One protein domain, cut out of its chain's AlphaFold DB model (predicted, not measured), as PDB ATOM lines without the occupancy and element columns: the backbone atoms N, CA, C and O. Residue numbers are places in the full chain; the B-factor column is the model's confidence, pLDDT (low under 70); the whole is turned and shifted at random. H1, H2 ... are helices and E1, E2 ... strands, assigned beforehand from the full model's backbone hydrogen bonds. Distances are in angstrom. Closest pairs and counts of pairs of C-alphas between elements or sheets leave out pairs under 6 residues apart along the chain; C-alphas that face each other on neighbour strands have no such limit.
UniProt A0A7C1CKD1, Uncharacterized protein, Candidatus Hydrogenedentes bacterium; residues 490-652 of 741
ATOM      1  N   SER A 490     -17.234   6.977 109.162       92.50
ATOM      2  CA  SER A 490     -18.639   7.362 109.123       92.50
ATOM      3  C   SER A 490     -18.993   8.107 110.399       92.50
ATOM      4  O   SER A 490     -18.572   7.745 111.498       92.50
ATOM      5  N   VAL A 491     -19.758   9.181 110.242       90.69
ATOM      6  CA  VAL A 491     -20.174  10.037 111.345       90.69
ATOM      7  C   VAL A 491     -21.635  10.404 111.165       90.69
ATOM      8  O   VAL A 491     -22.078  10.730 110.061       90.69
ATOM      9  N   GLN A 492     -22.396  10.345 112.251       83.12
ATOM     10  CA  GLN A 492     -23.790  10.758 112.241       83.12
ATOM     11  C   GLN A 492     -23.908  12.202 112.730       83.12
ATOM     12  O   GLN A 492     -23.551  12.513 113.866       83.12
ATOM     13  N   LYS A 493     -24.440  13.093 111.881       79.81
ATOM     14  CA  LYS A 493     -24.737  14.474 112.281       79.81
ATOM     15  C   LYS A 493     -25.895  14.490 113.271       79.81
ATOM     16  O   LYS A 493     -26.973  13.964 112.989       79.81
ATOM     17  N   HIS A 494     -25.678  15.122 114.421       84.50
ATOM     18  CA  HIS A 494     -26.729  15.308 115.409       84.50
ATOM     19  C   HIS A 494     -27.818  16.257 114.858       84.50
ATOM     20  O   HIS A 494     -27.472  17.291 114.280       84.50
ATOM     21  N   PRO A 495     -29.127  15.986 115.053       84.06
ATOM     22  CA  PRO A 495     -30.204  16.813 114.488       84.06
ATOM     23  C   PRO A 495     -30.200  18.279 114.940       84.06
ATOM     24  O   PRO A 495     -30.756  19.133 114.258       84.06
ATOM     25  N   LYS A 496     -29.585  18.571 116.094       87.19
ATOM     26  CA  LYS A 496     -29.447  19.930 116.649       87.19
ATOM     27  C   LYS A 496     -28.131  20.622 116.277       87.19
ATOM     28  O   LYS A 496     -27.804  21.645 116.857       87.19
ATOM     29  N   SER A 497     -27.342  20.038 115.380       84.56
ATOM     30  CA  SER A 497     -26.090  20.642 114.925       84.56
ATOM     31  C   SER A 497     -26.367  21.934 114.157       84.56
ATOM     32  O   SER A 497     -27.108  21.920 113.169       84.56
ATOM     33  N   HIS A 498     -25.737  23.031 114.578       83.81
ATOM     34  CA  HIS A 498     -25.776  24.322 113.882       83.81
ATOM     35  C   HIS A 498     -24.625  24.491 112.882       83.81
ATOM     36  O   HIS A 498     -24.429  25.575 112.330       83.81
ATOM     37  N   LEU A 499     -23.873  23.417 112.613       84.00
ATOM     38  CA  LEU A 499     -22.798  23.433 111.632       84.00
ATOM     39  C   LEU A 499     -23.339  23.859 110.261       84.00
ATOM     40  O   LEU A 499     -24.329  23.288 109.778       84.00
ATOM     41  N   ARG A 500     -22.666  24.840 109.644       78.25
ATOM     42  CA  ARG A 500     -23.073  25.456 108.374       78.25
ATOM     43  C   ARG A 500     -23.266  24.408 107.275       78.25
ATOM     44  O   ARG A 500     -22.570  23.393 107.221       78.25
ATOM     45  N   ASN A 501     -24.210  24.670 106.373       72.25
ATOM     46  CA  ASN A 501     -24.453  23.806 105.219       72.25
ATOM     47  C   ASN A 501     -23.184  23.690 104.361       72.25
ATOM     48  O   ASN A 501     -22.518  24.688 104.102       72.25
ATOM     49  N   GLY A 502     -22.848  22.469 103.938       77.69
ATOM     50  CA  GLY A 502     -21.644  22.184 103.148       77.69
ATOM     51  C   GLY A 502     -20.365  21.961 103.962       77.69
ATOM     52  O   GLY A 502     -19.396  21.446 103.412       77.69
ATOM     53  N   MET A 503     -20.348  22.262 105.266       84.56
ATOM     54  CA  MET A 503     -19.214  21.909 106.122       84.56
ATOM     55  C   MET A 503     -19.258  20.437 106.538       84.56
ATOM     56  O   MET A 503     -20.291  19.928 106.983       84.56
ATOM     57  N   SER A 504     -18.106  19.770 106.452       89.94
ATOM     58  CA  SER A 504     -17.931  18.434 107.021       89.94
ATOM     59  C   SER A 504     -17.980  18.492 108.547       89.94
ATOM     60  O   SER A 504     -17.362  19.364 109.159       89.94
ATOM     61  N   LEU A 505     -18.669  17.528 109.161       91.88
ATOM     62  CA  LEU A 505     -18.728  17.376 110.617       91.88
ATOM     63  C   LEU A 505     -17.356  17.060 111.221       91.88
ATOM     64  O   LEU A 505     -17.051  17.509 112.321       91.88
ATOM     65  N   LEU A 506     -16.526  16.324 110.483       94.81
ATOM     66  CA  LEU A 506     -15.168  15.992 110.891       94.81
ATOM     67  C   LEU A 506     -14.152  16.556 109.901       94.81
ATOM     68  O   LEU A 506     -14.321  16.430 108.685       94.81
ATOM     69  N   SER A 507     -13.070  17.113 110.429       94.75
ATOM     70  CA  SER A 507     -11.831  17.319 109.682       94.75
ATOM     71  C   SER A 507     -10.919  16.119 109.906       94.75
ATOM     72  O   SER A 507     -10.730  15.693 111.044       94.75
ATOM     73  N   THR A 508     -10.355  15.584 108.826       95.50
ATOM     74  CA  THR A 508      -9.372  14.495 108.868       95.50
ATOM     75  C   THR A 508      -8.094  14.993 108.212       95.50
ATOM     76  O   THR A 508      -8.104  15.441 107.068       95.50
ATOM     77  N   LEU A 509      -7.010  15.022 108.979       96.38
ATOM     78  CA  LEU A 509      -5.769  15.696 108.605       96.38
ATOM     79  C   LEU A 509      -4.592  14.758 108.849       96.38
ATOM     80  O   LEU A 509      -4.570  14.012 109.830       96.38
ATOM     81  N   TRP A 510      -3.617  14.813 107.948       97.56
ATOM     82  CA  TRP A 510      -2.426  13.978 107.985       97.56
ATOM     83  C   TRP A 510      -1.190  14.837 108.191       97.56
ATOM     84  O   TRP A 510      -1.033  15.889 107.568       97.56
ATOM     85  N   LEU A 511      -0.302  14.370 109.064       97.69
ATOM     86  CA  LEU A 511       1.049  14.897 109.169       97.69
ATOM     87  C   LEU A 511       2.058  13.761 109.013       97.69
ATOM     88  O   LEU A 511       1.796  12.627 109.401       97.69
ATOM     89  N   GLN A 512       3.224  14.074 108.469       97.62
ATOM     90  CA  GLN A 512       4.333  13.146 108.305       97.62
ATOM     91  C   GLN A 512       5.514  13.614 109.150       97.62
ATOM     92  O   GLN A 512       5.958  14.754 109.013       97.62
ATOM     93  N   GLY A 513       5.977  12.743 110.044       96.56
ATOM     94  CA  GLY A 513       7.247  12.878 110.752       96.56
ATOM     95  C   GLY A 513       8.398  12.201 110.001       96.56
ATOM     96  O   GLY A 513       8.210  11.749 108.869       96.56
ATOM     97  N   PRO A 514       9.590  12.107 110.612       94.81
ATOM     98  CA  PRO A 514      10.761  11.503 109.974       94.81
ATOM     99  C   PRO A 514      10.576  10.011 109.651       94.81
ATOM    100  O   PRO A 514      11.017   9.545 108.605       94.81
ATOM    101  N   ASP A 515       9.916   9.279 110.546       94.88
ATOM    102  CA  ASP A 515       9.773   7.818 110.536       94.88
ATOM    103  C   ASP A 515       8.359   7.345 110.943       94.88
ATOM    104  O   ASP A 515       8.121   6.157 111.164       94.88
ATOM    105  N   TYR A 516       7.399   8.271 111.019       96.69
ATOM    106  CA  TYR A 516       6.006   8.004 111.380       96.69
ATOM    107  C   TYR A 516       5.031   8.916 110.633       96.69
ATOM    108  O   TYR A 516       5.393   9.960 110.087       96.69
ATOM    109  N   TYR A 517       3.754   8.555 110.696       97.62
ATOM    110  CA  TYR A 517       2.631   9.389 110.289       97.62
ATOM    111  C   TYR A 517       1.752   9.713 111.491       97.62
ATOM    112  O   TYR A 517       1.621   8.927 112.431       97.62
ATOM    113  N   LEU A 518       1.121  10.878 111.441       97.75
ATOM    114  CA  LEU A 518       0.074  11.285 112.358       97.75
ATOM    115  C   LEU A 518      -1.234  11.400 111.603       97.75
ATOM    116  O   LEU A 518      -1.298  12.032 110.549       97.75
ATOM    117  N   PHE A 519      -2.280  10.850 112.201       97.50
ATOM    118  CA  PHE A 519      -3.640  11.015 111.726       97.50
ATOM    119  C   PHE A 519      -4.458  11.757 112.777       97.50
ATOM    120  O   PHE A 519      -4.572  11.303 113.916       97.50
ATOM    121  N   TYR A 520      -4.996  12.916 112.405       97.00
ATOM    122  CA  TYR A 520      -5.747  13.791 113.295       97.00
ATOM    123  C   TYR A 520      -7.206  13.865 112.847       97.00
ATOM    124  O   TYR A 520      -7.497  14.261 111.719       97.00
ATOM    125  N   ILE A 521      -8.127  13.524 113.746       97.06
ATOM    126  CA  ILE A 521      -9.569  13.701 113.552       97.06
ATOM    127  C   ILE A 521     -10.028  14.838 114.455       97.06
ATOM    128  O   ILE A 521      -9.685  14.855 115.637       97.06
ATOM    129  N   ILE A 522     -10.802  15.783 113.926       96.88
ATOM    130  CA  ILE A 522     -11.312  16.931 114.683       96.88
ATOM    131  C   ILE A 522     -12.813  17.069 114.450       96.88
ATOM    132  O   ILE A 522     -13.254  17.085 113.303       96.88
ATOM    133  N   ASN A 523     -13.591  17.199 115.526       95.88
ATOM    134  CA  ASN A 523     -15.007  17.547 115.449       95.88
ATOM    135  C   ASN A 523     -15.160  19.048 115.168       95.88
ATOM    136  O   ASN A 523     -14.833  19.869 116.024       95.88
ATOM    137  N   ASN A 524     -15.655  19.396 113.979       94.50
ATOM    138  CA  ASN A 524     -15.869  20.782 113.559       94.50
ATOM    139  C   ASN A 524     -17.135  21.403 114.169       94.50
ATOM    140  O   ASN A 524     -17.327  22.613 114.066       94.50
ATOM    141  N   ASP A 525     -18.007  20.599 114.781       93.31
ATOM    142  CA  ASP A 525     -19.176  21.091 115.500       93.31
ATOM    143  C   ASP A 525     -18.756  21.650 116.866       93.31
ATOM    144  O   ASP A 525     -18.070  20.989 117.649       93.31
ATOM    145  N   THR A 526     -19.151  22.891 117.143       92.56
ATOM    146  CA  THR A 526     -18.869  23.581 118.408       92.56
ATOM    147  C   THR A 526     -19.998  23.450 119.425       92.56
ATOM    148  O   THR A 526     -19.810  23.834 120.576       92.56
ATOM    149  N   ASP A 527     -21.114  22.823 119.051       92.00
ATOM    150  CA  ASP A 527     -22.315  22.724 119.877       92.00
ATOM    151  C   ASP A 527     -22.677  21.274 120.218       92.00
ATOM    152  O   ASP A 527     -23.215  21.012 121.295       92.00
ATOM    153  N   GLN A 528     -22.413  20.323 119.316       93.44
ATOM    154  CA  GLN A 528     -22.871  18.936 119.449       93.44
ATOM    155  C   GLN A 528     -21.737  17.905 119.445       93.44
ATOM    156  O   GLN A 528     -20.687  18.063 118.818       93.44
ATOM    157  N   VAL A 529     -21.977  16.810 120.169       92.69
ATOM    158  CA  VAL A 529     -21.124  15.619 120.145       92.69
ATOM    159  C   VAL A 529     -21.261  14.932 118.782       92.69
ATOM    160  O   VAL A 529     -22.366  14.834 118.243       92.69
ATOM    161  N   ALA A 530     -20.143  14.456 118.240       92.25
ATOM    162  CA  ALA A 530     -20.098  13.653 117.026       92.25
ATOM    163  C   ALA A 530     -19.805  12.187 117.370       92.25
ATOM    164  O   ALA A 530     -18.786  11.887 117.994       92.25
ATOM    165  N   SER A 531     -20.678  11.291 116.911       93.25
ATOM    166  CA  SER A 531     -20.524   9.846 117.075       93.25
ATOM    167  C   SER A 531     -19.798   9.269 115.863       93.25
ATOM    168  O   SER A 531     -20.303   9.354 114.735       93.25
ATOM    169  N   VAL A 532     -18.587   8.753 116.078       94.62
ATOM    170  CA  VAL A 532     -17.640   8.395 115.016       94.62
ATOM    171  C   VAL A 532     -17.432   6.888 114.981       94.62
ATOM    172  O   VAL A 532     -17.035   6.289 115.979       94.62
ATOM    173  N   ASN A 533     -17.638   6.286 113.809       95.38
ATOM    174  CA  ASN A 533     -17.181   4.931 113.521       95.38
ATOM    175  C   ASN A 533     -15.998   5.009 112.559       95.38
ATOM    176  O   ASN A 533     -16.128   5.519 111.444       95.38
ATOM    177  N   MET A 534     -14.855   4.493 113.000       95.44
ATOM    178  CA  MET A 534     -13.606   4.473 112.251       95.44
ATOM    179  C   MET A 534     -13.202   3.028 111.969       95.44
ATOM    180  O   MET A 534     -13.159   2.207 112.888       95.44
ATOM    181  N   THR A 535     -12.874   2.740 110.711       95.31
ATOM    182  CA  THR A 535     -12.309   1.456 110.285       95.31
ATOM    183  C   THR A 535     -10.910   1.676 109.726       95.31
ATOM    184  O   THR A 535     -10.714   2.461 108.798       95.31
ATOM    185  N   LEU A 536      -9.936   0.997 110.324       92.81
ATOM    186  CA  LEU A 536      -8.545   0.968 109.884       92.81
ATOM    187  C   LEU A 536      -8.329  -0.187 108.886       92.81
ATOM    188  O   LEU A 536      -9.043  -1.192 108.967       92.81
ATOM    189  N   PRO A 537      -7.335  -0.093 107.982       89.62
ATOM    190  CA  PRO A 537      -6.989  -1.182 107.074       89.62
ATOM    191  C   PRO A 537      -6.673  -2.493 107.803       89.62
ATOM    192  O   PRO A 537      -6.061  -2.497 108.872       89.62
ATOM    193  N   ASP A 538      -7.026  -3.621 107.183       83.44
ATOM    194  CA  ASP A 538      -6.810  -4.947 107.770       83.44
ATOM    195  C   ASP A 538      -5.337  -5.317 107.947       83.44
ATOM    196  O   ASP A 538      -5.005  -6.033 108.896       83.44
ATOM    197  N   ASN A 539      -4.496  -4.846 107.027       84.12
ATOM    198  CA  ASN A 539      -3.061  -5.069 106.998       84.12
ATOM    199  C   ASN A 539      -2.374  -3.731 106.734       84.12
ATOM    200  O   ASN A 539      -2.729  -3.030 105.785       84.12
ATOM    201  N   LEU A 540      -1.374  -3.410 107.550       87.19
ATOM    202  CA  LEU A 540      -0.481  -2.281 107.323       87.19
ATOM    203  C   LEU A 540       0.867  -2.801 106.811       87.19
ATOM    204  O   LEU A 540       1.289  -3.889 107.219       87.19
ATOM    205  N   PRO A 541       1.534  -2.068 105.906       88.19
ATOM    206  CA  PRO A 541       2.843  -2.466 105.409       88.19
ATOM    207  C   PRO A 541       3.887  -2.462 106.533       88.19
ATOM    208  O   PRO A 541       3.709  -1.815 107.565       88.19
ATOM    209  N   ASP A 542       4.976  -3.201 106.317       84.06
ATOM    210  CA  ASP A 542       6.232  -3.079 107.071       84.06
ATOM    211  C   ASP A 542       6.102  -3.172 108.605       84.06
ATOM    212  O   ASP A 542       6.863  -2.564 109.354       84.06
ATOM    213  N   GLY A 543       5.121  -3.939 109.093       86.50
ATOM    214  CA  GLY A 543       4.889  -4.118 110.531       86.50
ATOM    215  C   GLY A 543       4.413  -2.848 111.246       86.50
ATOM    216  O   GLY A 543       4.593  -2.723 112.462       86.50
ATOM    217  N   MET A 544       3.831  -1.896 110.512       93.62
ATOM    218  CA  MET A 544       3.272  -0.684 111.098       93.62
ATOM    219  C   MET A 544       2.055  -0.980 111.982       93.62
ATOM    220  O   MET A 544       1.278  -1.901 111.742       93.62
ATOM    221  N   ASN A 545       1.889  -0.158 113.012       94.12
ATOM    222  CA  ASN A 545       0.810  -0.217 113.985       94.12
ATOM    223  C   ASN A 545       0.225   1.183 114.194       94.12
ATOM    224  O   ASN A 545       0.896   2.187 113.958       94.12
ATOM    225  N   VAL A 546      -1.023   1.245 114.665       95.56
ATOM    226  CA  VAL A 546      -1.722   2.505 114.961       95.56
ATOM    227  C   VAL A 546      -1.940   2.623 116.461       95.56
ATOM    228  O   VAL A 546      -2.606   1.778 117.054       95.56
ATOM    229  N   PHE A 547      -1.451   3.692 117.077       96.31
ATOM    230  CA  PHE A 547      -1.625   3.973 118.501       96.31
ATOM    231  C   PHE A 547      -2.397   5.270 118.711       96.31
ATOM    232  O   PHE A 547      -2.150   6.273 118.049       96.31
ATOM    233  N   ASP A 548      -3.318   5.267 119.669       95.19
ATOM    234  CA  ASP A 548      -4.077   6.451 120.068       95.19
ATOM    235  C   ASP A 548      -3.275   7.250 121.107       95.19
ATOM    236  O   ASP A 548      -3.270   6.939 122.303       95.19
ATOM    237  N   THR A 549      -2.568   8.287 120.658       95.06
ATOM    238  CA  THR A 549      -1.744   9.118 121.552       95.06
ATOM    239  C   THR A 549      -2.612   9.944 122.498       95.06
ATOM    240  O   THR A 549      -2.212  10.231 123.629       95.06
ATOM    241  N   SER A 550      -3.848  10.250 122.098       93.00
ATOM    242  CA  SER A 550      -4.813  10.928 122.965       93.00
ATOM    243  C   SER A 550      -5.240  10.037 124.137       93.00
ATOM    244  O   SER A 550      -5.379  10.528 125.259       93.00
ATOM    245  N   ALA A 551      -5.399   8.727 123.919       90.75
ATOM    246  CA  ALA A 551      -5.653   7.755 124.984       90.75
ATOM    247  C   ALA A 551      -4.458   7.625 125.944       90.75
ATOM    248  O   ALA A 551      -4.656   7.581 127.159       90.75
ATOM    249  N   MET A 552      -3.223   7.664 125.437       90.25
ATOM    250  CA  MET A 552      -2.018   7.654 126.275       90.25
ATOM    251  C   MET A 552      -1.975   8.851 127.232       90.25
ATOM    252  O   MET A 552      -1.785   8.704 128.444       90.25
ATOM    253  N   VAL A 553      -2.200  10.054 126.710       91.12
ATOM    254  CA  VAL A 553      -2.114  11.281 127.507       91.12
ATOM    255  C   VAL A 553      -3.325  11.466 128.429       91.12
ATOM    256  O   VAL A 553      -3.219  12.145 129.447       91.12
ATOM    257  N   ARG A 554      -4.470  10.838 128.140       87.31
ATOM    258  CA  ARG A 554      -5.664  10.933 128.999       87.31
ATOM    259  C   ARG A 554      -5.792   9.810 130.019       87.31
ATOM    260  O   ARG A 554      -6.215  10.062 131.136       87.31
ATOM    261  N   MET A 555      -5.497   8.583 129.614       86.50
ATOM    262  CA  MET A 555      -5.806   7.366 130.374       86.50
ATOM    263  C   MET A 555      -4.555   6.555 130.710       86.50
ATOM    264  O   MET A 555      -4.671   5.491 131.306       86.50
ATOM    265  N   ARG A 556      -3.361   7.026 130.308       87.69
ATOM    266  CA  ARG A 556      -2.090   6.292 130.449       87.69
ATOM    267  C   ARG A 556      -2.144   4.906 129.790       87.69
ATOM    268  O   ARG A 556      -1.435   3.994 130.194       87.69
ATOM    269  N   ALA A 557      -2.972   4.761 128.755       87.19
ATOM    270  CA  ALA A 557      -3.142   3.522 128.011       87.19
ATOM    271  C   ALA A 557      -2.273   3.528 126.747       87.19
ATOM    272  O   ALA A 557      -2.297   4.491 125.982       87.19
ATOM    273  N   TRP A 558      -1.527   2.447 126.520       92.38
ATOM    274  CA  TRP A 558      -0.723   2.257 125.314       92.38
ATOM    275  C   TRP A 558      -0.933   0.850 124.762       92.38
ATOM    276  O   TRP A 558      -0.336  -0.112 125.239       92.38
ATOM    277  N   ALA A 559      -1.816   0.741 123.776       92.12
ATOM    278  CA  ALA A 559      -2.099  -0.496 123.066       92.12
ATOM    279  C   ALA A 559      -2.391  -0.181 121.590       92.12
ATOM    280  O   ALA A 559      -2.877   0.922 121.301       92.12
ATOM    281  N   PRO A 560      -2.106  -1.117 120.664       92.75
ATOM    282  CA  PRO A 560      -2.529  -0.984 119.277       92.75
ATOM    283  C   PRO A 560      -4.040  -0.747 119.193       92.75
ATOM    284  O   PRO A 560      -4.816  -1.347 119.936       92.75
ATOM    285  N   SER A 561      -4.453   0.147 118.301       92.44
ATOM    286  CA  SER A 561      -5.860   0.474 118.083       92.44
ATOM    287  C   SER A 561      -6.594  -0.701 117.450       92.44
ATOM    288  O   SER A 561      -6.093  -1.309 116.504       92.44
ATOM    289  N   ASP A 562      -7.815  -0.962 117.918       91.06
ATOM    290  CA  ASP A 562      -8.701  -1.927 117.269       91.06
ATOM    291  C   ASP A 562      -8.983  -1.522 115.815       91.06
ATOM    292  O   ASP A 562      -9.075  -0.334 115.487       91.06
ATOM    293  N   LYS A 563      -9.172  -2.523 114.949       89.31
ATOM    294  CA  LYS A 563      -9.470  -2.314 113.523       89.31
ATOM    295  C   LYS A 563     -10.764  -1.540 113.300       89.31
ATOM    296  O   LYS A 563     -10.831  -0.701 112.410       89.31
ATOM    297  N   GLN A 564     -11.783  -1.831 114.102       92.81
ATOM    298  CA  GLN A 564     -13.063  -1.135 114.092       92.81
ATOM    299  C   GLN A 564     -13.265  -0.478 115.442       92.81
ATOM    300  O   GLN A 564     -13.197  -1.140 116.478       92.81
ATOM    301  N   ARG A 565     -13.513   0.829 115.431       92.50
ATOM    302  CA  ARG A 565     -13.697   1.609 116.649       92.50
ATOM    303  C   ARG A 565     -14.912   2.499 116.534       92.50
ATOM    304  O   ARG A 565     -15.147   3.128 115.507       92.50
ATOM    305  N   HIS A 566     -15.619   2.579 117.646       93.75
ATOM    306  CA  HIS A 566     -16.682   3.533 117.875       93.75
ATOM    307  C   HIS A 566     -16.285   4.427 119.048       93.75
ATOM    308  O   HIS A 566     -15.839   3.922 120.083       93.75
ATOM    309  N   PHE A 567     -16.415   5.740 118.888       92.88
ATOM    310  CA  PHE A 567     -16.144   6.689 119.960       92.88
ATOM    311  C   PHE A 567     -16.894   8.006 119.761       92.88
ATOM    312  O   PHE A 567     -17.225   8.407 118.648       92.88
ATOM    313  N   GLU A 568     -17.117   8.693 120.879       93.69
ATOM    314  CA  GLU A 568     -17.776   9.993 120.921       93.69
ATOM    315  C   GLU A 568     -16.741  11.118 120.985       93.69
ATOM    316  O   GLU A 568     -15.825  11.108 121.819       93.69
ATOM    317  N   MET A 569     -16.903  12.115 120.120       94.50
ATOM    318  CA  MET A 569     -16.081  13.318 120.094       94.50
ATOM    319  C   MET A 569     -16.890  14.513 120.582       94.50
ATOM    320  O   MET A 569     -17.838  14.952 119.931       94.50
ATOM    321  N   PHE A 570     -16.489  15.084 121.717       94.38
ATOM    322  CA  PHE A 570     -17.082  16.315 122.229       94.38
ATOM    323  C   PHE A 570     -16.898  17.482 121.242       94.38
ATOM    324  O   PHE A 570     -16.000  17.437 120.394       94.38
ATOM    325  N   PRO A 571     -17.708  18.548 121.357       95.38
ATOM    326  CA  PRO A 571     -17.577  19.722 120.505       95.38
ATOM    327  C   PRO A 571     -16.143  20.270 120.432       95.38
ATOM    328  O   PRO A 571     -15.476  20.405 121.466       95.38
ATOM    329  N   GLY A 572     -15.642  20.534 119.223       95.00
ATOM    330  CA  GLY A 572     -14.275  21.017 118.970       95.00
ATOM    331  C   GLY A 572     -13.135  20.050 119.328       95.00
ATOM    332  O   GLY A 572     -11.965  20.434 119.276       95.00
ATOM    333  N   GLN A 573     -13.425  18.819 119.770       95.31
ATOM    334  CA  GLN A 573     -12.404  17.868 120.218       95.31
ATOM    335  C   GLN A 573     -11.539  17.375 119.054       95.31
ATOM    336  O   GLN A 573     -12.051  17.066 117.984       95.31
ATOM    337  N   GLY A 574     -10.236  17.235 119.306       95.62
ATOM    338  CA  GLY A 574      -9.291  16.521 118.454       95.62
ATOM    339  C   GLY A 574      -8.938  15.145 119.023       95.62
ATOM    340  O   GLY A 574      -8.925  14.955 120.246       95.62
ATOM    341  N   GLN A 575      -8.639  14.195 118.141       95.62
ATOM    342  CA  GLN A 575      -8.092  12.883 118.474       95.62
ATOM    343  C   GLN A 575      -6.947  12.532 117.526       95.62
ATOM    344  O   GLN A 575      -7.115  12.538 116.308       95.62
ATOM    345  N   LEU A 576      -5.786  12.266 118.117       96.62
ATOM    346  CA  LEU A 576      -4.520  12.055 117.425       96.62
ATOM    347  C   LEU A 576      -4.104  10.585 117.485       96.62
ATOM    348  O   LEU A 576      -4.076   9.983 118.561       96.62
ATOM    349  N   PHE A 577      -3.724  10.049 116.331       96.81
ATOM    350  CA  PHE A 577      -3.178   8.709 116.177       96.81
ATOM    351  C   PHE A 577      -1.750   8.776 115.640       96.81
ATOM    352  O   PHE A 577      -1.472   9.537 114.715       96.81
ATOM    353  N   LEU A 578      -0.864   7.964 116.212       97.56
ATOM    354  CA  LEU A 578       0.497   7.730 115.744       97.56
ATOM    355  C   LEU A 578       0.542   6.431 114.944       97.56
ATOM    356  O   LEU A 578       0.050   5.406 115.412       97.56
ATOM    357  N   ILE A 579       1.145   6.476 113.762       96.81
ATOM    358  CA  ILE A 579       1.255   5.342 112.848       96.81
ATOM    359  C   ILE A 579       2.726   5.158 112.483       96.81
ATOM    360  O   ILE A 579       3.343   6.065 111.932       96.81
ATOM    361  N   GLY A 580       3.288   3.995 112.779       96.44
ATOM    362  CA  GLY A 580       4.694   3.681 112.516       96.44
ATOM    363  C   GLY A 580       5.015   2.239 112.888       96.44
ATOM    364  O   GLY A 580       4.128   1.496 113.311       96.44
ATOM    365  N   THR A 581       6.270   1.818 112.723       96.19
ATOM    366  CA  THR A 581       6.706   0.505 113.223       96.19
ATOM    367  C   THR A 581       6.589   0.460 114.747       96.19
ATOM    368  O   THR A 581       6.576   1.498 115.413       96.19
ATOM    369  N   LEU A 582       6.506  -0.744 115.322       94.75
ATOM    370  CA  LEU A 582       6.386  -0.886 116.775       94.75
ATOM    371  C   LEU A 582       7.531  -0.173 117.517       94.75
ATOM    372  O   LEU A 582       7.261   0.575 118.448       94.75
ATOM    373  N   GLU A 583       8.772  -0.334 117.053       95.38
ATOM    374  CA  GLU A 583       9.958   0.311 117.634       95.38
ATOM    375  C   GLU A 583       9.843   1.843 117.645       95.38
ATOM    376  O   GLU A 583      10.048   2.474 118.683       95.38
ATOM    377  N   VAL A 584       9.430   2.444 116.522       96.19
ATOM    378  CA  VAL A 584       9.227   3.898 116.411       96.19
ATOM    379  C   VAL A 584       8.113   4.361 117.350       96.19
ATOM    380  O   VAL A 584       8.268   5.337 118.087       96.19
ATOM    381  N   CYS A 585       6.987   3.648 117.370       95.94
ATOM    382  CA  CYS A 585       5.867   3.968 118.248       95.94
ATOM    383  C   CYS A 585       6.260   3.891 119.734       95.94
ATOM    384  O   CYS A 585       5.877   4.765 120.514       95.94
ATOM    385  N   GLU A 586       7.041   2.890 120.138       94.25
ATOM    386  CA  GLU A 586       7.537   2.760 121.511       94.25
ATOM    387  C   GLU A 586       8.556   3.841 121.883       94.25
ATOM    388  O   GLU A 586       8.491   4.380 122.990       94.25
ATOM    389  N   ALA A 587       9.435   4.233 120.958       94.38
ATOM    390  CA  ALA A 587      10.350   5.348 121.178       94.38
ATOM    391  C   ALA A 587       9.581   6.653 121.456       94.38
ATOM    392  O   ALA A 587       9.865   7.360 122.429       94.38
ATOM    393  N   TRP A 588       8.545   6.946 120.665       94.44
ATOM    394  CA  TRP A 588       7.696   8.122 120.876       94.44
ATOM    395  C   TRP A 588       6.840   8.034 122.143       94.44
ATOM    396  O   TRP A 588       6.682   9.045 122.834       94.44
ATOM    397  N   ARG A 589       6.344   6.844 122.509       94.19
ATOM    398  CA  ARG A 589       5.713   6.605 123.821       94.19
ATOM    399  C   ARG A 589       6.656   7.020 124.945       94.19
ATOM    400  O   ARG A 589       6.239   7.724 125.860       94.19
ATOM    401  N   ASP A 590       7.920   6.624 124.887       93.25
ATOM    402  CA  ASP A 590       8.879   6.917 125.952       93.25
ATOM    403  C   ASP A 590       9.207   8.416 126.033       93.25
ATOM    404  O   ASP A 590       9.316   8.970 127.134       93.25
ATOM    405  N   VAL A 591       9.274   9.106 124.888       92.81
ATOM    406  CA  VAL A 591       9.403  10.573 124.827       92.81
ATOM    407  C   VAL A 591       8.203  11.259 125.487       92.81
ATOM    408  O   VAL A 591       8.390  12.106 126.365       92.81
ATOM    409  N   ILE A 592       6.975  10.882 125.114       93.50
ATOM    410  CA  ILE A 592       5.744  11.461 125.677       93.50
ATOM    411  C   ILE A 592       5.644  11.154 127.177       93.50
ATOM    412  O   ILE A 592       5.339  12.039 127.974       93.50
ATOM    413  N   ALA A 593       5.952   9.924 127.593       92.56
ATOM    414  CA  ALA A 593       5.937   9.519 128.995       92.56
ATOM    415  C   ALA A 593       6.933  10.332 129.835       92.56
ATOM    416  O   ALA A 593       6.591  10.785 130.927       92.56
ATOM    417  N   ARG A 594       8.142  10.588 129.320       91.44
ATOM    418  CA  ARG A 594       9.109  11.468 129.990       91.44
ATOM    419  C   ARG A 594       8.560  12.888 130.151       91.44
ATOM    420  O   ARG A 594       8.623  13.432 131.247       91.44
ATOM    421  N   ARG A 595       7.947  13.448 129.103       91.12
ATOM    422  CA  ARG A 595       7.326  14.782 129.159       91.12
ATOM    423  C   ARG A 595       6.178  14.856 130.166       91.12
ATOM    424  O   ARG A 595       6.082  15.852 130.876       91.12
ATOM    425  N   ILE A 596       5.351  13.812 130.268       90.94
ATOM    426  CA  ILE A 596       4.307  13.710 131.299       90.94
ATOM    427  C   ILE A 596       4.933  13.770 132.694       90.94
ATOM    428  O   ILE A 596       4.497  14.573 133.511       90.94
ATOM    429  N   LEU A 597       5.980  12.980 132.960       88.88
ATOM    430  CA  LEU A 597       6.662  12.991 134.261       88.88
ATOM    431  C   LEU A 597       7.241  14.367 134.601       88.88
ATOM    432  O   LEU A 597       7.135  14.812 135.741       88.88
ATOM    433  N   ASP A 598       7.852  15.043 133.631       86.94
ATOM    434  CA  ASP A 598       8.447  16.363 133.846       86.94
ATOM    435  C   ASP A 598       7.379  17.437 134.111       86.94
ATOM    436  O   ASP A 598       7.553  18.273 135.001       86.94
ATOM    437  N   ALA A 599       6.249  17.383 133.398       86.88
ATOM    438  CA  ALA A 599       5.101  18.255 133.643       86.88
ATOM    439  C   ALA A 599       4.469  17.990 135.023       86.88
ATOM    440  O   ALA A 599       4.246  18.925 135.795       86.88
ATOM    441  N   ASP A 600       4.260  16.717 135.362       85.69
ATOM    442  CA  ASP A 600       3.714  16.262 136.642       85.69
ATOM    443  C   ASP A 600       4.574  16.732 137.824       85.69
ATOM    444  O   ASP A 600       4.047  17.240 138.817       85.69
ATOM    445  N   ARG A 601       5.902  16.606 137.711       84.38
ATOM    446  CA  ARG A 601       6.861  17.073 138.724       84.38
ATOM    447  C   ARG A 601       6.806  18.578 138.916       84.38
ATOM    448  O   ARG A 601       6.740  19.035 140.056       84.38
ATOM    449  N   ARG A 602       6.819  19.337 137.815       81.56
ATOM    450  CA  ARG A 602       6.760  20.802 137.848       81.56
ATOM    451  C   ARG A 602       5.510  21.282 138.577       81.56
ATOM    452  O   ARG A 602       5.601  22.119 139.469       81.56
ATOM    453  N   GLN A 603       4.351  20.718 138.244       81.94
ATOM    454  CA  GLN A 603       3.091  21.098 138.877       81.94
ATOM    455  C   GLN A 603       3.052  20.686 140.353       81.94
ATOM    456  O   GLN A 603       2.683  21.482 141.214       81.94
ATOM    457  N   ALA A 604       3.503  19.467 140.663       86.81
ATOM    458  CA  ALA A 604       3.556  18.981 142.034       86.81
ATOM    459  C   ALA A 604       4.508  19.791 142.923       86.81
ATOM    460  O   ALA A 604       4.269  19.882 144.120       86.81
ATOM    461  N   GLN A 605       5.570  20.392 142.377       85.62
ATOM    462  CA  GLN A 605       6.494  21.221 143.153       85.62
ATOM    463  C   GLN A 605       5.788  22.399 143.828       85.62
ATOM    464  O   GLN A 605       6.028  22.656 145.008       85.62
ATOM    465  N   VAL A 606       4.865  23.045 143.114       84.50
ATOM    466  CA  VAL A 606       4.062  24.153 143.641       84.50
ATOM    467  C   VAL A 606       3.139  23.677 144.772       84.50
ATOM    468  O   VAL A 606       3.025  24.328 145.812       84.50
ATOM    469  N   ASP A 607       2.496  22.523 144.600       90.06
ATOM    470  CA  ASP A 607       1.609  21.948 145.618       90.06
ATOM    471  C   ASP A 607       2.389  21.443 146.844       90.06
ATOM    472  O   ASP A 607       1.942  21.602 147.979       90.06
ATOM    473  N   MET A 608       3.586  20.885 146.639       91.69
ATOM    474  CA  MET A 608       4.486  20.469 147.715       91.69
ATOM    475  C   MET A 608       4.984  21.666 148.524       91.69
ATOM    476  O   MET A 608       5.086  21.567 149.744       91.69
ATOM    477  N   GLU A 609       5.292  22.793 147.879       90.06
ATOM    478  CA  GLU A 609       5.654  24.022 148.587       90.06
ATOM    479  C   GLU A 609       4.511  24.485 149.490       90.06
ATOM    480  O   GLU A 609       4.728  24.695 150.682       90.06
ATOM    481  N   LEU A 610       3.282  24.540 148.964       91.25
ATOM    482  CA  LEU A 610       2.107  24.864 149.769       91.25
ATOM    483  C   LEU A 610       1.947  23.881 150.937       91.25
ATOM    484  O   LEU A 610       1.796  24.312 152.074       91.25
ATOM    485  N   ALA A 611       2.026  22.573 150.690       93.81
ATOM    486  CA  ALA A 611       1.896  21.557 151.732       93.81
ATOM    487  C   ALA A 611       2.945  21.720 152.853       93.81
ATOM    488  O   ALA A 611       2.600  21.622 154.034       93.81
ATOM    489  N   ARG A 612       4.198  22.054 152.508       94.38
ATOM    490  CA  ARG A 612       5.270  22.328 153.483       94.38
ATOM    491  C   ARG A 612       4.980  23.549 154.347       94.38
ATOM    492  O   ARG A 612       5.236  23.500 155.546       94.38
ATOM    493  N   GLN A 613       4.413  24.613 153.777       94.50
ATOM    494  CA  GLN A 613       4.043  25.819 154.536       94.50
ATOM    495  C   GLN A 613       2.986  25.535 155.615       94.50
ATOM    496  O   GLN A 613       2.916  26.252 156.608       94.50
ATOM    497  N   TYR A 614       2.193  24.473 155.450       95.38
ATOM    498  CA  TYR A 614       1.214  24.008 156.439       95.38
ATOM    499  C   TYR A 614       1.726  22.843 157.299       95.38
ATOM    500  O   TYR A 614       0.950  22.251 158.047       95.38
ATOM    501  N   GLY A 615       3.015  22.497 157.203       93.25
ATOM    502  CA  GLY A 615       3.618  21.416 157.982       93.25
ATOM    503  C   GLY A 615       3.026  20.037 157.686       93.25
ATOM    504  O   GLY A 615       3.039  19.171 158.559       93.25
ATOM    505  N   LEU A 616       2.470  19.828 156.486       94.88
ATOM    506  CA  LEU A 616       1.954  18.523 156.092       94.88
ATOM    507  C   LEU A 616       3.125  17.571 155.848       94.88
ATOM    508  O   LEU A 616       4.055  17.902 155.111       94.88
ATOM    509  N   ASP A 617       3.052  16.370 156.418       93.25
ATOM    510  CA  ASP A 617       3.958  15.286 156.047       93.25
ATOM    511  C   ASP A 617       3.739  14.953 154.564       93.25
ATOM    512  O   ASP A 617       2.611  14.700 154.135       93.25
ATOM    513  N   ILE A 618       4.802  15.013 153.770       94.81
ATOM    514  CA  ILE A 618       4.787  14.694 152.340       94.81
ATOM    515  C   ILE A 618       6.056  13.947 151.922       94.81
ATOM    516  O   ILE A 618       6.342  13.885 150.729       94.81
ATOM    517  N   ASP A 619       6.838  13.405 152.858       92.56
ATOM    518  CA  ASP A 619       8.174  12.878 152.550       92.56
ATOM    519  C   ASP A 619       8.105  11.665 151.611       92.56
ATOM    520  O   ASP A 619       8.855  11.581 150.636       92.56
ATOM    521  N   ASP A 620       7.140  10.766 151.833       91.88
ATOM    522  CA  ASP A 620       6.896   9.602 150.973       91.88
ATOM    523  C   ASP A 620       6.420  10.006 149.568       91.88
ATOM    524  O   ASP A 620       6.821   9.418 148.562       91.88
ATOM    525  N   ILE A 621       5.581  11.041 149.489       91.94
ATOM    526  CA  ILE A 621       5.071  11.607 148.237       91.94
ATOM    527  C   ILE A 621       6.209  12.276 147.464       91.94
ATOM    528  O   ILE A 621       6.394  12.006 146.275       91.94
ATOM    529  N   ALA A 622       6.985  13.124 148.137       90.75
ATOM    530  CA  ALA A 622       8.107  13.842 147.558       90.75
ATOM    531  C   ALA A 622       9.173  12.868 147.054       90.75
ATOM    532  O   ALA A 622       9.688  13.063 145.957       90.75
ATOM    533  N   ALA A 623       9.447  11.781 147.782       90.88
ATOM    534  CA  ALA A 623      10.365  10.739 147.331       90.88
ATOM    535  C   ALA A 623       9.922  10.104 146.002       90.88
ATOM    536  O   ALA A 623      10.756   9.906 145.122       90.88
ATOM    537  N   VAL A 624       8.621   9.835 145.816       89.75
ATOM    538  CA  VAL A 624       8.092   9.264 144.562       89.75
ATOM    539  C   VAL A 624       8.139  10.272 143.411       89.75
ATOM    540  O   VAL A 624       8.572   9.928 142.312       89.75
ATOM    541  N   ILE A 625       7.716  11.517 143.646       87.81
ATOM    542  CA  ILE A 625       7.651  12.556 142.604       87.81
ATOM    543  C   ILE A 625       9.064  12.984 142.175       87.81
ATOM    544  O   ILE A 625       9.360  13.077 140.979       87.81
ATOM    545  N   CYS A 626       9.959  13.190 143.143       85.31
ATOM    546  CA  CYS A 626      11.329  13.656 142.924       85.31
ATOM    547  C   CYS A 626      12.327  12.530 142.617       85.31
ATOM    548  O   CYS A 626      13.504  12.826 142.403       85.31
ATOM    549  N   ALA A 627      11.901  11.260 142.589       83.62
ATOM    550  CA  ALA A 627      12.773  10.142 142.242       83.62
ATOM    551  C   ALA A 627      13.465  10.401 140.890       83.62
ATOM    552  O   ALA A 627      12.809  10.523 139.843       83.62
ATOM    553  N   LYS A 628      14.799  10.489 140.925       70.31
ATOM    554  CA  LYS A 628      15.631  10.603 139.727       70.31
ATOM    555  C   LYS A 628      15.758   9.244 139.040       70.31
ATOM    556  O   LYS A 628      15.950   8.227 139.695       70.31
ATOM    557  N   ASP A 629      15.696   9.296 137.713       58.12
ATOM    558  CA  ASP A 629      16.228   8.298 136.784       58.12
ATOM    559  C   ASP A 629      15.574   6.902 136.755       58.12
ATOM    560  O   ASP A 629      14.761   6.513 137.592       58.12
ATOM    561  N   GLY A 630      15.809   6.206 135.641       65.38
ATOM    562  CA  GLY A 630      15.101   5.004 135.187       65.38
ATOM    563  C   GLY A 630      14.257   5.274 133.937       65.38
ATOM    564  O   GLY A 630      13.638   6.339 133.827       65.38
ATOM    565  N   ALA A 631      14.245   4.318 133.000       76.31
ATOM    566  CA  ALA A 631      13.465   4.403 131.766       76.31
ATOM    567  C   ALA A 631      11.983   4.706 132.078       76.31
ATOM    568  O   ALA A 631      11.445   4.164 133.051       76.31
ATOM    569  N   PRO A 632      11.329   5.607 131.325       82.31
ATOM    570  CA  PRO A 632       9.913   5.872 131.522       82.31
ATOM    571  C   PRO A 632       9.116   4.589 131.258       82.31
ATOM    572  O   PRO A 632       9.390   3.859 130.312       82.31
ATOM    573  N   SER A 633       8.130   4.307 132.104       83.38
ATOM    574  CA  SER A 633       7.199   3.196 131.912       83.38
ATOM    575  C   SER A 633       5.789   3.646 132.271       83.38
ATOM    576  O   SER A 633       5.610   4.560 133.080       83.38
ATOM    577  N   ILE A 634       4.779   2.995 131.694       83.25
ATOM    578  CA  ILE A 634       3.372   3.259 132.026       83.25
ATOM    579  C   ILE A 634       3.109   3.048 133.525       83.25
ATOM    580  O   ILE A 634       2.405   3.839 134.148       83.25
ATOM    581  N   GLU A 635       3.737   2.041 134.131       85.44
ATOM    582  CA  GLU A 635       3.660   1.790 135.574       85.44
ATOM    583  C   GLU A 635       4.220   2.965 136.392       85.44
ATOM    584  O   GLU A 635       3.577   3.437 137.330       85.44
ATOM    585  N   LYS A 636       5.376   3.518 135.991       85.81
ATOM    586  CA  LYS A 636       5.971   4.697 136.640       85.81
ATOM    587  C   LYS A 636       5.066   5.925 136.521       85.81
ATOM    588  O   LYS A 636       4.935   6.664 137.496       85.81
ATOM    589  N   LEU A 637       4.408   6.121 135.372       87.06
ATOM    590  CA  LEU A 637       3.387   7.168 135.216       87.06
ATOM    591  C   LEU A 637       2.236   6.967 136.209       87.06
ATOM    592  O   LEU A 637       1.814   7.927 136.850       87.06
ATOM    593  N   GLY A 638       1.765   5.728 136.370       86.50
ATOM    594  CA  GLY A 638       0.731   5.376 137.343       86.50
ATOM    595  C   GLY A 638       1.138   5.690 138.785       86.50
ATOM    596  O   GLY A 638       0.363   6.297 139.522       86.50
ATOM    597  N   HIS A 639       2.370   5.355 139.181       88.31
ATOM    598  CA  HIS A 639       2.885   5.640 140.527       88.31
ATOM    599  C   HIS A 639       3.011   7.140 140.819       88.31
ATOM    600  O   HIS A 639       2.607   7.590 141.895       88.31
ATOM    601  N   VAL A 640       3.539   7.927 139.874       89.00
ATOM    602  CA  VAL A 640       3.651   9.386 140.037       89.00
ATOM    603  C   VAL A 640       2.270  10.036 140.061       89.00
ATOM    604  O   VAL A 640       2.009  10.859 140.937       89.00
ATOM    605  N   HIS A 641       1.354   9.611 139.187       87.62
ATOM    606  CA  HIS A 641      -0.031  10.078 139.209       87.62
ATOM    607  C   HIS A 641      -0.709   9.782 140.557       87.62
ATOM    608  O   HIS A 641      -1.270  10.684 141.174       87.62
ATOM    609  N   ALA A 642      -0.568   8.565 141.089       89.31
ATOM    610  CA  ALA A 642      -1.097   8.215 142.406       89.31
ATOM    611  C   ALA A 642      -0.460   9.035 143.546       89.31
ATOM    612  O   ALA A 642      -1.134   9.387 144.513       89.31
ATOM    613  N   ALA A 643       0.833   9.366 143.465       91.69
ATOM    614  CA  ALA A 643       1.477  10.258 144.432       91.69
ATOM    615  C   ALA A 643       0.923  11.691 144.357       91.69
ATOM    616  O   ALA A 643       0.668  12.290 145.403       91.69
ATOM    617  N   ARG A 644       0.668  12.211 143.149       90.69
ATOM    618  CA  ARG A 644       0.012  13.511 142.943       90.69
ATOM    619  C   ARG A 644      -1.404  13.534 143.514       90.69
ATOM    620  O   ARG A 644      -1.733  14.454 144.253       90.69
ATOM    621  N   GLU A 645      -2.202  12.502 143.258       90.94
ATOM    622  CA  GLU A 645      -3.543  12.366 143.842       90.94
ATOM    623  C   GLU A 645      -3.487  12.316 145.375       90.94
ATOM    624  O   GLU A 645      -4.285  12.957 146.058       90.94
ATOM    625  N   ARG A 646      -2.506  11.614 145.961       93.62
ATOM    626  CA  ARG A 646      -2.294  11.623 147.418       93.62
ATOM    627  C   ARG A 646      -1.927  13.013 147.941       93.62
ATOM    628  O   ARG A 646      -2.466  13.409 148.971       93.62
ATOM    629  N   LEU A 647      -1.059  13.757 147.250       94.56
ATOM    630  CA  LEU A 647      -0.716  15.141 147.607       94.56
ATOM    631  C   LEU A 647      -1.947  16.045 147.574       94.56
ATOM    632  O   LEU A 647      -2.234  16.733 148.552       94.56
ATOM    633  N   PHE A 648      -2.697  15.990 146.473       92.06
ATOM    634  CA  PHE A 648      -3.931  16.741 146.293       92.06
ATOM    635  C   PHE A 648      -4.929  16.436 147.415       92.06
ATOM    636  O   PHE A 648      -5.431  17.355 148.060       92.06
ATOM    637  N   ASN A 649      -5.146  15.155 147.720       93.25
ATOM    638  CA  ASN A 649      -6.039  14.733 148.796       93.25
ATOM    639  C   ASN A 649      -5.552  15.188 150.181       93.25
ATOM    640  O   ASN A 649      -6.378  15.626 150.978       93.25
ATOM    641  N   ARG A 650      -4.241  15.159 150.480       94.31
ATOM    642  CA  ARG A 650      -3.698  15.699 151.749       94.31
ATOM    643  C   ARG A 650      -3.948  17.208 151.871       94.31
ATOM    644  O   ARG A 650      -4.371  17.677 152.928       94.31
ATOM    645  N   ILE A 651      -3.747  17.964 150.790       93.56
ATOM    646  CA  ILE A 651      -4.036  19.406 150.749       93.56
ATOM    647  C   ILE A 651      -5.537  19.656 150.937       93.56
ATOM    648  O   ILE A 651      -5.931  20.494 151.748       93.56
ATOM    649  N   TYR A 652      -6.386  18.913 150.226       91.81
ATOM    650  CA  TYR A 652      -7.840  19.075 150.273       91.81
ATOM    651  C   TYR A 652      -8.448  18.650 151.617       91.81
ATOM    652  O   TYR A 652      -9.414  19.255 152.078       91.81
TER     653      TYR A 652
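Overview. This is residues 490 to 652 of the 741 residues of an uncharacterized protein of Candidatus Hydrogenedentes bacterium (UniProt A0A7C1CKD1). Two lobes are joined by one long helix: a strand lobe of two small sheets, E2 E3 E7 E5 and E1 E4 E6, and a helical lobe in which H3 and H4 pack on the far part of H2. H2 starts at the four-stranded sheet and runs out from it, while short H1 sits near the middle of the whole. The printed part has 163 residues with four named helices and seven named strands, in the order E1 E2 E3 E4 E5 H1 E6 E7 H2 H3 H4; both sheets are antiparallel and the class is mixed. The whole is loose, with a radius of gyration of the C-alphas of 19.9 A, and flat, spanning 60 by 43 by 23 A.

Arrangement. The first sheet runs E1, residues 490 to 492, E4, residues 530 to 535, and E6, residues 564 to 569; N 490 and O 533 are 2.9 A apart, and N 532 and O 567 2.9 A, within hydrogen-bond range. The second runs E2, residues 506 to 512, E3, residues 517 to 523, E7, residues 574 to 581, and E5, residues 544 to 548. E2 and E3 form a hairpin. Within hydrogen-bond range here are N 509 and O 520 at 2.9 A, N 577 and O 519 at 2.9 A, and N 547 and O 578 at 2.8 A. The closest C-alphas of E3 and E6 are those of Asn 523 and Met 569, 6.4 A apart. H1, residues 549 to 555, only grazes the second sheet, with residues 549 to 551. H2, residues 582 to 613, is on one face of that sheet, giving two layers, a helix over a sheet; it lies over E7, along the strands at 4 degrees on the local plane, at a height over the sheet of 15.7 A. H1 and H2 are close but not clearly touching, Val 553 and Ile 596 having the closest C-alphas, 7.8 A apart. H3, residues 619 to 625, only just touches H2, with 3 pairs of C-alphas within 8 A, the closest Arg 601 and Ile 625 at 6.0 A. H4, residues 634 to 652, touches H2 at a shallow tilt of 19 degrees, the same way; the closest C-alphas are those of Ala 611 and Ile 651, 6.4 A apart. H3 and H4 form a helical hairpin at a steep tilt of 43 degrees; the closest C-alphas are those of Ile 621 and Ala 643, 5.4 A apart. Every O i to N i+4 pair is within hydrogen-bond range in H1, H3 and H4, and 26 of 28 in H2.

Along the chain. E1 begins at C-alpha 490 (-18.639, 7.362, 109.123). E7 is 23.2 A long, H4 26.6 A and H2 46.3 A, with a kink of 27 degrees near residue 606. H4 ends at C-alpha 652 (-7.840, 19.075, 150.273).

Size, cuts and confidence. The C-alphas of Gly 502 and Gly 615 are the two farthest apart, at 60.4 A. The printed part has no cut. The link E1 to E2, residues 493 to 505, is long. Mean pLDDT of the printed part is 90.7; residues 629 to 630 are under 70.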